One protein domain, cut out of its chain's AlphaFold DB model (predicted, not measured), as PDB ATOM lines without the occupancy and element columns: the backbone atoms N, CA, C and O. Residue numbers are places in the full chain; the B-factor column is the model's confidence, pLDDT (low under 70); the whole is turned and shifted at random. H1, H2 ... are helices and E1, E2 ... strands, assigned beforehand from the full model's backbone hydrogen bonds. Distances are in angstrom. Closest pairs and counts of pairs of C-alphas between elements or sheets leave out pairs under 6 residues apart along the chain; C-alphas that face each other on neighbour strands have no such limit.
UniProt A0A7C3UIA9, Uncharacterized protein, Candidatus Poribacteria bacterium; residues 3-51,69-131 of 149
ATOM      1  N   VAL A   3     133.618 109.863 192.281       92.62
ATOM      2  CA  VAL A   3     134.979 109.640 191.750       92.62
ATOM      3  C   VAL A   3     136.011 109.838 192.858       92.62
ATOM      4  O   VAL A   3     135.691 110.401 193.904       92.62
ATOM      5  N   ILE A   4     137.236 109.355 192.665       93.31
ATOM      6  CA  ILE A   4     138.330 109.563 193.619       93.31
ATOM      7  C   ILE A   4     139.108 110.817 193.211       93.31
ATOM      8  O   ILE A   4     139.470 110.963 192.050       93.31
ATOM      9  N   ASP A   5     139.332 111.720 194.165       91.94
ATOM     10  CA  ASP A   5     140.255 112.845 194.020       91.94
ATOM     11  C   ASP A   5     141.683 112.314 194.022       91.94
ATOM     12  O   ASP A   5     142.177 111.894 195.069       91.94
ATOM     13  N   GLU A   6     142.365 112.380 192.886       89.50
ATOM     14  CA  GLU A   6     143.731 111.864 192.753       89.50
ATOM     15  C   GLU A   6     144.705 112.507 193.743       89.50
ATOM     16  O   GLU A   6     145.606 111.848 194.264       89.50
ATOM     17  N   TYR A   7     144.488 113.781 194.079       87.00
ATOM     18  CA  TYR A   7     145.375 114.514 194.978       87.00
ATOM     19  C   TYR A   7     145.237 114.061 196.435       87.00
ATOM     20  O   TYR A   7     146.230 113.836 197.124       87.00
ATOM     21  N   SER A   8     144.003 113.970 196.940       90.88
ATOM     22  CA  SER A   8     143.752 113.703 198.364       90.88
ATOM     23  C   SER A   8     143.303 112.277 198.674       90.88
ATOM     24  O   SER A   8     143.182 111.929 199.849       90.88
ATOM     25  N   GLN A   9     143.049 111.463 197.646       93.44
ATOM     26  CA  GLN A   9     142.494 110.108 197.730       93.44
ATOM     27  C   GLN A   9     141.132 110.052 198.450       93.44
ATOM     28  O   GLN A   9     140.706 109.008 198.947       93.44
ATOM     29  N   ASN A  10     140.439 111.192 198.522       94.31
ATOM     30  CA  ASN A  10     139.081 111.297 199.043       94.31
ATOM     31  C   ASN A  10     138.048 111.084 197.928       94.31
ATOM     32  O   ASN A  10     138.354 111.204 196.747       94.31
ATOM     33  N   GLU A  11     136.798 110.818 198.298       95.94
ATOM     34  CA  GLU A  11     135.695 110.726 197.340       95.94
ATOM     35  C   GLU A  11     135.213 112.139 196.966       95.94
ATOM     36  O   GLU A  11     134.869 112.937 197.839       95.94
ATOM     37  N   ILE A  12     135.128 112.444 195.675       95.69
ATOM     38  CA  ILE A  12     134.342 113.557 195.143       95.69
ATOM     39  C   ILE A  12     132.950 113.017 194.836       95.69
ATOM     40  O   ILE A  12     132.787 112.109 194.021       95.69
ATOM     41  N   ILE A  13     131.939 113.581 195.487       95.12
ATOM     42  CA  ILE A  13     130.543 113.178 195.331       95.12
ATOM     43  C   ILE A  13     129.739 114.339 194.767       95.12
ATOM     44  O   ILE A  13     129.749 115.426 195.347       95.12
ATOM     45  N   SER A  14     128.996 114.078 193.689       93.31
ATOM     46  CA  SER A  14     127.945 114.963 193.185       93.31
ATOM     47  C   SER A  14     126.554 114.400 193.479       93.31
ATOM     48  O   SER A  14     126.317 113.192 193.341       93.31
ATOM     49  N   PHE A  15     125.627 115.268 193.883       93.25
ATOM     50  CA  PHE A  15     124.211 114.933 194.023       93.25
ATOM     51  C   PHE A  15     123.308 116.145 193.790       93.25
ATOM     52  O   PHE A  15     123.660 117.291 194.081       93.25
ATOM     53  N   TRP A  16     122.101 115.863 193.309       91.88
ATOM     54  CA  TRP A  16     121.054 116.852 193.101       91.88
ATOM     55  C   TRP A  16     120.250 117.082 194.383       91.88
ATOM     56  O   TRP A  16     119.854 116.136 195.067       91.88
ATOM     57  N   ARG A  17     119.957 118.346 194.696       90.12
ATOM     58  CA  ARG A  17     118.969 118.725 195.713       90.12
ATOM     59  C   ARG A  17     118.102 119.856 195.170       90.12
ATOM     60  O   ARG A  17     118.544 120.992 195.019       90.12
ATOM     61  N   GLY A  18     116.842 119.536 194.882       88.12
ATOM     62  CA  GLY A  18     115.965 120.443 194.144       88.12
ATOM     63  C   GLY A  18     116.514 120.676 192.735       88.12
ATOM     64  O   GLY A  18     116.791 119.719 192.023       88.12
ATOM     65  N   LYS A  19     116.690 121.944 192.350       86.12
ATOM     66  CA  LYS A  19     117.254 122.347 191.047       86.12
ATOM     67  C   LYS A  19     118.760 122.629 191.087       86.12
ATOM     68  O   LYS A  19     119.306 123.131 190.113       86.12
ATOM     69  N   HIS A  20     119.410 122.359 192.216       86.25
ATOM     70  CA  HIS A  20     120.820 122.663 192.419       86.25
ATOM     71  C   HIS A  20     121.634 121.372 192.468       86.25
ATOM     72  O   HIS A  20     121.278 120.427 193.184       86.25
ATOM     73  N   LEU A  21     122.731 121.356 191.717       92.00
ATOM     74  CA  LEU A  21     123.737 120.308 191.740       92.00
ATOM     75  C   LEU A  21     124.834 120.695 192.738       92.00
ATOM     76  O   LEU A  21     125.321 121.826 192.751       92.00
ATOM     77  N   TYR A  22     125.200 119.762 193.615       92.69
ATOM     78  CA  TYR A  22     126.197 119.989 194.652       92.69
ATOM     79  C   TYR A  22     127.352 119.013 194.519       92.69
ATOM     80  O   TYR A  22     127.118 117.812 194.429       92.69
ATOM     81  N   PHE A  23     128.577 119.525 194.631       95.19
ATOM     82  CA  PHE A  23     129.802 118.734 194.699       95.19
ATOM     83  C   PHE A  23     130.445 118.860 196.082       95.19
ATOM     84  O   PHE A  23     130.591 119.961 196.620       95.19
ATOM     85  N   TYR A  24     130.844 117.731 196.662       95.88
ATOM     86  CA  TYR A  24     131.483 117.654 197.973       95.88
ATOM     87  C   TYR A  24     132.677 116.705 197.957       95.88
ATOM     88  O   TYR A  24     132.642 115.666 197.303       95.88
ATOM     89  N   LEU A  25     133.693 117.032 198.753       96.44
ATOM     90  CA  LEU A  25     134.770 116.116 199.111       96.44
ATOM     91  C   LEU A  25     134.368 115.337 200.367       96.44
ATOM     92  O   LEU A  25     133.932 115.943 201.352       96.44
ATOM     93  N   ARG A  26     134.524 114.016 200.362       96.62
ATOM     94  CA  ARG A  26     134.136 113.116 201.451       96.62
ATOM     95  C   ARG A  26     135.275 112.168 201.806       96.62
ATOM     96  O   ARG A  26     135.883 111.564 200.933       96.62
ATOM     97  N   ASP A  27     135.512 111.995 203.103       95.31
ATOM     98  CA  ASP A  27     136.451 110.996 203.617       95.31
ATOM     99  C   ASP A  27     135.871 109.581 203.391       95.31
ATOM    100  O   ASP A  27     134.823 109.257 203.974       95.31
ATOM    101  N   PRO A  28     136.520 108.713 202.594       94.19
ATOM    102  CA  PRO A  28     136.014 107.377 202.293       94.19
ATOM    103  C   PRO A  28     136.028 106.441 203.504       94.19
ATOM    104  O   PRO A  28     135.214 105.519 203.564       94.19
ATOM    105  N   LYS A  29     136.926 106.652 204.473       93.94
ATOM    106  CA  LYS A  29     137.051 105.816 205.676       93.94
ATOM    107  C   LYS A  29     136.021 106.216 206.720       93.94
ATOM    108  O   LYS A  29     135.328 105.362 207.263       93.94
ATOM    109  N   ARG A  30     135.901 107.518 206.988       94.94
ATOM    110  CA  ARG A  30     134.979 108.054 208.006       94.94
ATOM    111  C   ARG A  30     133.565 108.274 207.483       94.94
ATOM    112  O   ARG A  30     132.662 108.515 208.275       94.94
ATOM    113  N   LYS A  31     133.369 108.221 206.163       92.19
ATOM    114  CA  LYS A  31     132.096 108.485 205.474       92.19
ATOM    115  C   LYS A  31     131.525 109.884 205.755       92.19
ATOM    116  O   LYS A  31     130.323 110.086 205.600       92.19
ATOM    117  N   THR A  32     132.378 110.856 206.091       94.81
ATOM    118  CA  THR A  32     131.992 112.236 206.448       94.81
ATOM    119  C   THR A  32     132.313 113.229 205.334       94.81
ATOM    120  O   THR A  32     133.340 113.106 204.669       94.81
ATOM    121  N   PHE A  33     131.437 114.216 205.129       95.81
ATOM    122  CA  PHE A  33     131.703 115.325 204.211       95.81
ATOM    123  C   PHE A  33     132.744 116.267 204.820       95.81
ATOM    124  O   PHE A  33     132.573 116.739 205.942       95.81
ATOM    125  N   ILE A  34     133.811 116.538 204.072       95.19
ATOM    126  CA  ILE A  34     134.924 117.396 204.486       95.19
ATOM    127  C   ILE A  34     134.616 118.846 204.119       95.19
ATOM    128  O   ILE A  34     134.644 119.730 204.970       95.19
ATOM    129  N   LYS A  35     134.337 119.100 202.836       95.00
ATOM    130  CA  LYS A  35     134.049 120.443 202.323       95.00
ATOM    131  C   LYS A  35     133.209 120.392 201.055       95.00
ATOM    132  O   LYS A  35     133.272 119.421 200.300       95.00
ATOM    133  N   ARG A  36     132.467 121.469 200.807       95.06
ATOM    134  CA  ARG A  36     131.846 121.731 199.506       95.06
ATOM    135  C   ARG A  36     132.928 122.132 198.502       95.06
ATOM    136  O   ARG A  36     133.864 122.847 198.866       95.06
ATOM    137  N   LEU A  37     132.814 121.656 197.269       94.75
ATOM    138  CA  LEU A  37     133.720 122.014 196.182       94.75
ATOM    139  C   LEU A  37     133.166 123.208 195.411       94.75
ATOM    140  O   LEU A  37     131.960 123.301 195.179       94.75
ATOM    141  N   TYR A  38     134.070 124.111 195.042       94.06
ATOM    142  CA  TYR A  38     133.761 125.252 194.184       94.06
ATOM    143  C   TYR A  38     134.233 125.027 192.755       94.06
ATOM    144  O   TYR A  38     133.562 125.416 191.808       94.06
ATOM    145  N   LYS A  39     135.381 124.364 192.640       94.25
ATOM    146  CA  LYS A  39     136.067 124.047 191.401       94.25
ATOM    147  C   LYS A  39     136.518 122.600 191.436       94.25
ATOM    148  O   LYS A  39     136.733 122.042 192.523       94.25
ATOM    149  N   LEU A  40     136.665 122.024 190.260       94.12
ATOM    150  CA  LEU A  40     137.230 120.708 190.034       94.12
ATOM    151  C   LEU A  40     138.178 120.806 188.840       94.12
ATOM    152  O   LEU A  40     137.922 121.571 187.920       94.12
ATOM    153  N   TYR A  41     139.263 120.047 188.860       93.56
ATOM    154  CA  TYR A  41     140.123 119.880 187.698       93.56
ATOM    155  C   TYR A  41     139.880 118.496 187.111       93.56
ATOM    156  O   TYR A  41     139.759 117.507 187.847       93.56
ATOM    157  N   ILE A  42     139.797 118.445 185.790       92.94
ATOM    158  CA  ILE A  42     139.687 117.222 185.007       92.94
ATOM    159  C   ILE A  42     140.980 117.122 184.221       92.94
ATOM    160  O   ILE A  42     141.261 117.960 183.369       92.94
ATOM    161  N   CYS A  43     141.773 116.113 184.537       89.56
ATOM    162  CA  CYS A  43     143.012 115.828 183.846       89.56
ATOM    163  C   CYS A  43     142.814 114.623 182.940       89.56
ATOM    164  O   CYS A  43     142.239 113.615 183.350       89.56
ATOM    165  N   TYR A  44     143.312 114.721 181.720       88.19
ATOM    166  CA  TYR A  44     143.389 113.619 180.786       88.19
ATOM    167  C   TYR A  44     144.846 113.226 180.598       88.19
ATOM    168  O   TYR A  44     145.695 114.078 180.333       88.19
ATOM    169  N   ILE A  45     145.119 111.937 180.781       86.25
ATOM    170  CA  ILE A  45     146.443 111.347 180.617       86.25
ATOM    171  C   ILE A  45     146.360 110.342 179.485       86.25
ATOM    172  O   ILE A  45     145.573 109.392 179.547       86.25
ATOM    173  N   ALA A  46     147.210 110.538 178.491       81.81
ATOM    174  CA  ALA A  46     147.352 109.676 177.341       81.81
ATOM    175  C   ALA A  46     148.818 109.312 177.138       81.81
ATOM    176  O   ALA A  46     149.697 110.171 177.165       81.81
ATOM    177  N   VAL A  47     149.075 108.024 176.942       78.00
ATOM    178  CA  VAL A  47     150.411 107.479 176.725       78.00
ATOM    179  C   VAL A  47     150.483 106.857 175.338       78.00
ATOM    180  O   VAL A  47     149.679 105.984 174.998       78.00
ATOM    181  N   PHE A  48     151.483 107.277 174.568       72.94
ATOM    182  CA  PHE A  48     151.832 106.730 173.264       72.94
ATOM    183  C   PHE A  48     153.193 106.046 173.368       72.94
ATOM    184  O   PHE A  48     154.219 106.694 173.589       72.94
ATOM    185  N   GLU A  49     153.222 104.731 173.197       63.66
ATOM    186  CA  GLU A  49     154.458 103.957 173.198       63.66
ATOM    187  C   GLU A  49     154.796 103.527 171.769       63.66
ATOM    188  O   GLU A  49     153.953 103.010 171.036       63.66
ATOM    189  N   ARG A  50     156.040 103.752 171.331       57.97
ATOM    190  CA  ARG A  50     156.526 103.195 170.061       57.97
ATOM    191  C   ARG A  50     157.440 102.012 170.313       57.97
ATOM    192  O   ARG A  50     158.601 102.200 170.669       57.97
ATOM    193  N   CYS A  51     156.955 100.831 169.944       48.62
ATOM    194  CA  CYS A  51     157.793  99.656 169.786       48.62
ATOM    195  C   CYS A  51     158.410  99.637 168.375       48.62
ATOM    196  O   CYS A  51     157.708  99.521 167.367       48.62
ATOM    197  N   HIS A  69     158.447 106.640 174.855       60.22
ATOM    198  CA  HIS A  69     157.230 106.977 175.573       60.22
ATOM    199  C   HIS A  69     156.939 108.466 175.371       60.22
ATOM    200  O   HIS A  69     157.756 109.321 175.730       60.22
ATOM    201  N   VAL A  70     155.790 108.772 174.776       61.41
ATOM    202  CA  VAL A  70     155.240 110.126 174.691       61.41
ATOM    203  C   VAL A  70     154.034 110.185 175.616       61.41
ATOM    204  O   VAL A  70     153.130 109.364 175.505       61.41
ATOM    205  N   GLU A  71     154.023 111.159 176.517       68.88
ATOM    206  CA  GLU A  71     152.911 111.407 177.431       68.88
ATOM    207  C   GLU A  71     152.234 112.723 177.042       68.88
ATOM    208  O   GLU A  71     152.905 113.737 176.835       68.88
ATOM    209  N   PHE A  72     150.912 112.697 176.924       74.88
ATOM    210  CA  PHE A  72     150.061 113.876 176.881       74.88
ATOM    211  C   PHE A  72     149.313 113.954 178.209       74.88
ATOM    212  O   PHE A  72     148.563 113.046 178.568       74.88
ATOM    213  N   LEU A  73     149.543 115.042 178.938       83.00
ATOM    214  CA  LEU A  73     148.846 115.365 180.174       83.00
ATOM    215  C   LEU A  73     148.288 116.776 180.042       83.00
ATOM    216  O   LEU A  73     149.042 117.750 179.963       83.00
ATOM    217  N   ARG A  74     146.962 116.874 180.039       85.56
ATOM    218  CA  ARG A  74     146.240 118.143 179.980       85.56
ATOM    219  C   ARG A  74     145.194 118.183 181.078       85.56
ATOM    220  O   ARG A  74     144.447 117.225 181.249       85.56
ATOM    221  N   CYS A  75     145.145 119.287 181.813       89.69
ATOM    222  CA  CYS A  75     144.168 119.512 182.869       89.69
ATOM    223  C   CYS A  75     143.353 120.763 182.567       89.69
ATOM    224  O   CYS A  75     143.927 121.820 182.326       89.69
ATOM    225  N   GLU A  76     142.037 120.644 182.667       91.81
ATOM    226  CA  GLU A  76     141.105 121.758 182.526       91.81
ATOM    227  C   GLU A  76     140.322 121.960 183.820       91.81
ATOM    228  O   GLU A  76     140.044 121.020 184.574       91.81
ATOM    229  N   GLU A  77     140.012 123.218 184.106       93.75
ATOM    230  CA  GLU A  77     139.259 123.622 185.288       93.75
ATOM    231  C   GLU A  77     137.765 123.699 184.961       93.75
ATOM    232  O   GLU A  77     137.371 124.235 183.930       93.75
ATOM    233  N   VAL A  78     136.925 123.217 185.875       93.62
ATOM    234  CA  VAL A  78     135.472 123.383 185.815       93.62
ATOM    235  C   VAL A  78     134.949 124.014 187.103       93.62
ATOM    236  O   VAL A  78     135.214 123.547 188.219       93.62
ATOM    237  N   ASP A  79     134.172 125.085 186.949       94.19
ATOM    238  CA  ASP A  79     133.436 125.717 188.038       94.19
ATOM    239  C   ASP A  79     132.178 124.896 188.360       94.19
ATOM    240  O   ASP A  79     131.220 124.823 187.587       94.19
ATOM    241  N   VAL A  80     132.165 124.283 189.544       93.12
ATOM    242  CA  VAL A  80     131.092 123.374 189.993       93.12
ATOM    243  C   VAL A  80     130.201 123.981 191.081       93.12
ATOM    244  O   VAL A  80     129.247 123.352 191.544       93.12
ATOM    245  N   TYR A  81     130.500 125.201 191.532       91.19
ATOM    246  CA  TYR A  81     129.727 125.867 192.575       91.19
ATOM    247  C   TYR A  81     128.386 126.388 192.054       91.19
ATOM    248  O   TYR A  81     128.355 127.311 191.248       91.19
ATOM    249  N   ASP A  82     127.278 125.836 192.558       84.50
ATOM    250  CA  ASP A  82     125.907 126.241 192.193       84.50
ATOM    251  C   ASP A  82     125.633 126.230 190.671       84.50
ATOM    252  O   ASP A  82     124.646 126.802 190.213       84.50
ATOM    253  N   ASN A  83     126.466 125.529 189.895       87.88
ATOM    254  CA  ASN A  83     126.328 125.386 188.455       87.88
ATOM    255  C   ASN A  83     125.462 124.148 188.141       87.88
ATOM    256  O   ASN A  83     125.916 123.016 188.333       87.88
ATOM    257  N   PRO A  84     124.214 124.321 187.660       89.62
ATOM    258  CA  PRO A  84     123.337 123.198 187.335       89.62
ATOM    259  C   PRO A  84     123.783 122.436 186.078       89.62
ATOM    260  O   PRO A  84     123.306 121.329 185.856       89.62
ATOM    261  N   ARG A  85     124.676 123.007 185.263       92.06
ATOM    262  CA  ARG A  85     125.224 122.380 184.054       92.06
ATOM    263  C   ARG A  85     126.595 121.758 184.277       92.06
ATOM    264  O   ARG A  85     127.147 121.203 183.346       92.06
ATOM    265  N   ALA A  86     127.113 121.747 185.507       92.06
ATOM    266  CA  ALA A  86     128.455 121.234 185.774       92.06
ATOM    267  C   ALA A  86     128.674 119.780 185.309       92.06
ATOM    268  O   ALA A  86     129.780 119.442 184.920       92.06
ATOM    269  N   GLU A  87     127.651 118.915 185.335       90.75
ATOM    270  CA  GLU A  87     127.760 117.558 184.767       90.75
ATOM    271  C   GLU A  87     127.888 117.561 183.229       90.75
ATOM    272  O   GLU A  87     128.623 116.741 182.698       90.75
ATOM    273  N   GLU A  88     127.229 118.492 182.532       93.88
ATOM    274  CA  GLU A  88     127.372 118.698 181.081       93.88
ATOM    275  C   GLU A  88     128.746 119.301 180.757       93.88
ATOM    276  O   GLU A  88     129.470 118.750 179.939       93.88
ATOM    277  N   ASP A  89     129.157 120.341 181.492       94.88
ATOM    278  CA  ASP A  89     130.461 120.991 181.321       94.88
ATOM    279  C   ASP A  89     131.625 120.001 181.541       94.88
ATOM    280  O   ASP A  89     132.631 120.045 180.834       94.88
ATOM    281  N   ILE A  90     131.492 119.069 182.500       94.19
ATOM    282  CA  ILE A  90     132.465 117.985 182.720       94.19
ATOM    283  C   ILE A  90     132.581 117.089 181.480       94.19
ATOM    284  O   ILE A  90     133.694 116.731 181.096       94.19
ATOM    285  N   GLU A  91     131.461 116.693 180.873       94.94
ATOM    286  CA  GLU A  91     131.477 115.828 179.688       94.94
ATOM    287  C   GLU A  91     131.993 116.566 178.444       94.94
ATOM    288  O   GLU A  91     132.778 115.989 177.693       94.94
ATOM    289  N   ASP A  92     131.656 117.847 178.278       95.62
ATOM    290  CA  ASP A  92     132.182 118.690 177.199       95.62
ATOM    291  C   ASP A  92     133.708 118.845 177.298       95.62
ATOM    292  O   ASP A  92     134.425 118.684 176.306       95.62
ATOM    293  N   ILE A  93     134.229 119.084 178.507       94.50
ATOM    294  CA  ILE A  93     135.678 119.145 178.754       94.50
ATOM    295  C   ILE A  93     136.337 117.802 178.438       94.50
ATOM    296  O   ILE A  93     137.376 117.771 177.780       94.50
ATOM    297  N   LYS A  94     135.743 116.683 178.871       94.19
ATOM    298  CA  LYS A  94     136.275 115.347 178.566       94.19
ATOM    299  C   LYS A  94     136.366 115.120 177.057       94.19
ATOM    300  O   LYS A  94     137.433 114.754 176.573       94.19
ATOM    301  N   ALA A  95     135.301 115.415 176.314       94.25
ATOM    302  CA  ALA A  95     135.289 115.271 174.860       94.25
ATOM    303  C   ALA A  95     136.342 116.164 174.171       94.25
ATOM    304  O   ALA A  95     137.009 115.726 173.230       94.25
ATOM    305  N   SER A  96     136.530 117.399 174.653       92.94
ATOM    306  CA  SER A  96     137.570 118.309 174.151       92.94
ATOM    307  C   SER A  96     138.975 117.739 174.365       92.94
ATOM    308  O   SER A  96     139.770 117.687 173.430       92.94
ATOM    309  N   LEU A  97     139.263 117.254 175.576       89.75
ATOM    310  CA  LEU A  97     140.560 116.680 175.944       89.75
ATOM    311  C   LEU A  97     140.884 115.397 175.167       89.75
ATOM    312  O   LEU A  97     142.024 115.207 174.743       89.75
ATOM    313  N   GLU A  98     139.889 114.535 174.955       89.50
ATOM    314  CA  GLU A  98     140.016 113.356 174.090       89.50
ATOM    315  C   GLU A  98     140.342 113.755 172.650       89.50
ATOM    316  O   GLU A  98     141.277 113.211 172.070       89.50
ATOM    317  N   THR A  99     139.636 114.750 172.104       89.81
ATOM    318  CA  THR A  99     139.853 115.229 170.728       89.81
ATOM    319  C   THR A  99     141.265 115.790 170.534       89.81
ATOM    320  O   THR A  99     141.917 115.514 169.527       89.81
ATOM    321  N   GLU A 100     141.766 116.571 171.494       85.31
ATOM    322  CA  GLU A 100     143.132 117.111 171.450       85.31
ATOM    323  C   GLU A 100     144.193 116.009 171.492       85.31
ATOM    324  O   GLU A 100     145.187 116.048 170.760       85.31
ATOM    325  N   ALA A 101     143.979 115.001 172.329       82.19
ATOM    326  CA  ALA A 101     144.888 113.877 172.421       82.19
ATOM    327  C   ALA A 101     144.802 112.952 171.191       82.19
ATOM    328  O   ALA A 101     145.840 112.453 170.759       82.19
ATOM    329  N   ASP A 102     143.630 112.803 170.559       84.00
ATOM    330  CA  ASP A 102     143.464 112.142 169.251       84.00
ATOM    331  C   ASP A 102     144.262 112.864 168.169       84.00
ATOM    332  O   ASP A 102     144.968 112.226 167.386       84.00
ATOM    333  N   PHE A 103     144.220 114.198 168.152       81.81
ATOM    334  CA  PHE A 103     145.034 114.994 167.238       81.81
ATOM    335  C   PHE A 103     146.535 114.745 167.463       81.81
ATOM    336  O   PHE A 103     147.267 114.475 166.511       81.81
ATOM    337  N   CYS A 104     146.982 114.720 168.723       75.94
ATOM    338  CA  CYS A 104     148.364 114.367 169.067       75.94
ATOM    339  C   CYS A 104     148.727 112.937 168.627       75.94
ATOM    340  O   CYS A 104     149.824 112.703 168.117       75.94
ATOM    341  N   ALA A 105     147.811 111.980 168.793       77.44
ATOM    342  CA  ALA A 105     147.994 110.592 168.380       77.44
ATOM    343  C   ALA A 105     148.123 110.463 166.858       77.44
ATOM    344  O   ALA A 105     148.970 109.715 166.368       77.44
ATOM    345  N   MET A 106     147.294 111.192 166.105       77.25
ATOM    346  CA  MET A 106     147.353 111.249 164.644       77.25
ATOM    347  C   MET A 106     148.696 111.797 164.169       77.25
ATOM    348  O   MET A 106     149.366 111.133 163.379       77.25
ATOM    349  N   GLU A 107     149.134 112.937 164.708       73.19
ATOM    350  CA  GLU A 107     150.453 113.487 164.386       73.19
ATOM    351  C   GLU A 107     151.571 112.495 164.732       73.19
ATOM    352  O   GLU A 107     152.501 112.304 163.955       73.19
ATOM    353  N   TYR A 108     151.483 111.811 165.876       69.38
ATOM    354  CA  TYR A 108     152.469 110.806 166.273       69.38
ATOM    355  C   TYR A 108     152.492 109.580 165.343       69.38
ATOM    356  O   TYR A 108     153.565 109.057 165.016       69.38
ATOM    357  N   ASN A 109     151.324 109.127 164.881       71.00
ATOM    358  CA  ASN A 109     151.197 108.035 163.917       71.00
ATOM    359  C   ASN A 109     151.858 108.376 162.575       71.00
ATOM    360  O   ASN A 109     152.515 107.506 161.997       71.00
ATOM    361  N   ASP A 110     151.786 109.631 162.125       67.12
ATOM    362  CA  ASP A 110     152.475 110.089 160.909       67.12
ATOM    363  C   ASP A 110     154.008 109.933 161.013       67.12
ATOM    364  O   ASP A 110     154.691 109.694 160.014       67.12
ATOM    365  N   PHE A 111     154.566 109.943 162.231       62.50
ATOM    366  CA  PHE A 111     155.985 109.658 162.501       62.50
ATOM    367  C   PHE A 111     156.291 108.165 162.754       62.50
ATOM    368  O   PHE A 111     157.413 107.789 163.137       62.50
ATOM    369  N   GLY A 112     155.321 107.285 162.500       59.75
ATOM    370  CA  GLY A 112     155.411 105.836 162.681       59.75
ATOM    371  C   GLY A 112     155.225 105.382 164.128       59.75
ATOM    372  O   GLY A 112     155.812 104.367 164.519       59.75
ATOM    373  N   GLY A 113     154.482 106.160 164.917       62.25
ATOM    374  CA  GLY A 113     153.860 105.715 166.159       62.25
ATOM    375  C   GLY A 113     152.734 104.707 165.913       62.25
ATOM    376  O   GLY A 113     152.271 104.535 164.784       62.25
ATOM    377  N   HIS A 114     152.320 104.010 166.969       59.19
ATOM    378  CA  HIS A 114     151.230 103.042 166.920       59.19
ATOM    379  C   HIS A 114     150.178 103.392 167.969       59.19
ATOM    380  O   HIS A 114     150.190 102.831 169.055       59.19
ATOM    381  N   GLY A 115     149.267 104.302 167.625       60.88
ATOM    382  CA  GLY A 115     148.074 104.603 168.410       60.88
ATOM    383  C   GLY A 115     148.338 104.886 169.889       60.88
ATOM    384  O   GLY A 115     149.413 105.327 170.292       60.88
ATOM    385  N   TRP A 116     147.305 104.651 170.684       65.88
ATOM    386  CA  TRP A 116     147.281 104.889 172.117       65.88
ATOM    387  C   TRP A 116     147.558 103.583 172.854       65.88
ATOM    388  O   TRP A 116     146.941 102.569 172.527       65.88
ATOM    389  N   ASP A 117     148.421 103.608 173.866       68.38
ATOM    390  CA  ASP A 117     148.625 102.441 174.732       68.38
ATOM    391  C   ASP A 117     147.725 102.504 175.976       68.38
ATOM    392  O   ASP A 117     147.096 101.522 176.375       68.38
ATOM    393  N   LYS A 118     147.580 103.699 176.559       74.81
ATOM    394  CA  LYS A 118     146.726 103.917 177.729       74.81
ATOM    395  C   LYS A 118     146.128 105.318 177.738       74.81
ATOM    396  O   LYS A 118     146.842 106.296 177.538       74.81
ATOM    397  N   THR A 119     144.840 105.406 178.061       82.00
ATOM    398  CA  THR A 119     144.122 106.662 178.306       82.00
ATOM    399  C   THR A 119     143.393 106.615 179.639       82.00
ATOM    400  O   THR A 119     142.912 105.559 180.061       82.00
ATOM    401  N   GLN A 120     143.331 107.743 180.344       88.38
ATOM    402  CA  GLN A 120     142.567 107.857 181.585       88.38
ATOM    403  C   GLN A 120     142.159 109.303 181.876       88.38
ATOM    404  O   GLN A 120     142.957 110.229 181.729       88.38
ATOM    405  N   PHE A 121     140.934 109.470 182.376       89.19
ATOM    406  CA  PHE A 121     140.511 110.697 183.044       89.19
ATOM    407  C   PHE A 121     140.747 110.603 184.539       89.19
ATOM    408  O   PHE A 121     140.441 109.595 185.179       89.19
ATOM    409  N   VAL A 122     141.233 111.698 185.094       90.62
ATOM    410  CA  VAL A 122     141.549 111.850 186.501       90.62
ATOM    411  C   VAL A 122     140.869 113.111 187.010       90.62
ATOM    412  O   VAL A 122     140.983 114.180 186.418       90.62
ATOM    413  N   PHE A 123     140.159 112.987 188.125       91.06
ATOM    414  CA  PHE A 123     139.494 114.110 188.773       91.06
ATOM    415  C   PHE A 123     140.292 114.545 189.983       91.06
ATOM    416  O   PHE A 123     140.780 113.716 190.754       91.06
ATOM    417  N   THR A 124     140.412 115.852 190.178       91.31
ATOM    418  CA  THR A 124     141.262 116.356 191.247       91.31
ATOM    419  C   THR A 124     140.851 117.721 191.775       91.31
ATOM    420  O   THR A 124     140.385 118.594 191.047       91.31
ATOM    421  N   THR A 125     141.000 117.914 193.086       90.56
ATOM    422  CA  THR A 125     140.685 119.189 193.751       90.56
ATOM    423  C   THR A 125     141.817 120.213 193.696       90.56
ATOM    424  O   THR A 125     141.648 121.335 194.181       90.56
ATOM    425  N   LYS A 126     142.966 119.843 193.125       85.88
ATOM    426  CA  LYS A 126     144.100 120.729 192.869       85.88
ATOM    427  C   LYS A 126     144.650 120.451 191.487       85.88
ATOM    428  O   LYS A 126     144.804 119.292 191.141       85.88
ATOM    429  N   GLN A 127     145.045 121.487 190.765       79.81
ATOM    430  CA  GLN A 127     145.795 121.311 189.531       79.81
ATOM    431  C   GLN A 127     147.041 120.450 189.803       79.81
ATOM    432  O   GLN A 127     147.882 120.799 190.636       79.81
ATOM    433  N   ILE A 128     147.114 119.290 189.154       69.00
ATOM    434  CA  ILE A 128     148.224 118.342 189.259       69.00
ATOM    435  C   ILE A 128     148.982 118.372 187.939       69.00
ATOM    436  O   ILE A 128     148.515 117.823 186.954       69.00
ATOM    437  N   TYR A 129     150.150 119.015 187.988       61.47
ATOM    438  CA  TYR A 129     151.119 119.202 186.905       61.47
ATOM    439  C   TYR A 129     150.598 119.971 185.671       61.47
ATOM    440  O   TYR A 129     149.489 119.787 185.183       61.47
ATOM    441  N   GLU A 130     151.414 120.932 185.239       60.03
ATOM    442  CA  GLU A 130     151.183 121.805 184.084       60.03
ATOM    443  C   GLU A 130     151.325 121.036 182.767       60.03
ATOM    444  O   GLU A 130     151.840 119.919 182.767       60.03
ATOM    445  N   GLU A 131     150.893 121.673 181.670       50.72
ATOM    446  CA  GLU A 131     151.091 121.246 180.282       50.72
ATOM    447  C   GLU A 131     152.439 120.538 180.127       50.72
ATOM    448  O   GLU A 131     153.486 121.183 180.063       50.72
TER     449      GLU A 131
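This is residues 3 to 51 and 69 to 131 of the 149 residues of an uncharacterized protein of Candidatus Poribacteria bacterium (UniProt A0A7C3UIA9). A long, strongly twisted sheet of three strands, E5, E4 and E6, has one long helix, H1, laid lengthwise over one of its faces; at one end of this slab a small second sheet, the hairpins E1, E2 and E3, is set crosswise. E3 turns sharply into E4, the strand between E5 and E6. The printed part has 112 residues, with one named helix and six named strands in the order E1 E2 E3 E4 E5 H1 E6; both sheets, E1 E2 E3 and E5 E4 E6, are antiparallel, and the class is mixed, helices and strands. The whole is elongated, spanning 51 by 29 by 19 A, and only just loose, close to compact, with a radius of gyration of the C-alphas of 16.3 A.

In the larger sheet, E4, residues 39 to 50, is the inner strand, with E5, residues 69 to 79, and E6, residues 118 to 124, at the edges. E5 and E4 are antiparallel at 166 degrees, with N 44 and O 74 2.8 A apart, within hydrogen-bond range. E4 and E6 are antiparallel at 162 degrees, with N 43 and O 122 at 2.8 A. H1, residues 86 to 110, is on this sheet at a height over the sheet of 8.9 A, over E5 and E4, and the helix and sheet form two layers. It runs along the strands, at 20 degrees to E4 on the local plane; the closest C-alphas of H1 and E4 are those of Leu 97 and Tyr 44, 6.4 A apart. In H1 every O i to N i+4 pair is within hydrogen-bond range. E5, H1 and E6 make a split strand-helix-strand unit, two strands running the same way with E4 between them, and its crossover is right-handed. E1, residues 11 to 17, E2, residues 20 to 26, and E3, residues 33 to 36, form a meander, each strand the antiparallel neighbour of the one before. E1 and E2 are a hairpin, with N 13 and O 24 at 2.9 A; E2 and E3 are another, with N 34 and O 25 at 2.8 A. E3 runs on into E4 across a break of 2 residues, at 98 degrees. E1 and E6 are only just apart, their closest C-alphas 8.2 A from each other.

E4 is 36.2 A long, E5 32.8 A and H1 36.3 A; E6 measures 19.2 A, E1 18.6 A, E2 18.7 A and E3 7.9 A. E1 begins at C-alpha 11, (135.695, 110.726, 197.340). H1 begins at C-alpha 86, (128.455, 121.234, 185.774), and E6 ends at C-alpha 124, (141.262, 116.356, 191.247).

The two C-alphas farthest apart, those of Gly 18 and Cys 51, are 52.7 A from each other. Residues 52 to 68 are not printed, and C-alphas 51 and 69 are 9.3 A apart across this cut, which lies in the link from E4 to E5. Of the links printed whole, none is long. Mean pLDDT of the printed part is 85.0; residues 49 to 51, 69 to 71, 108, 110 to 117 and 128 to 131 are under 70.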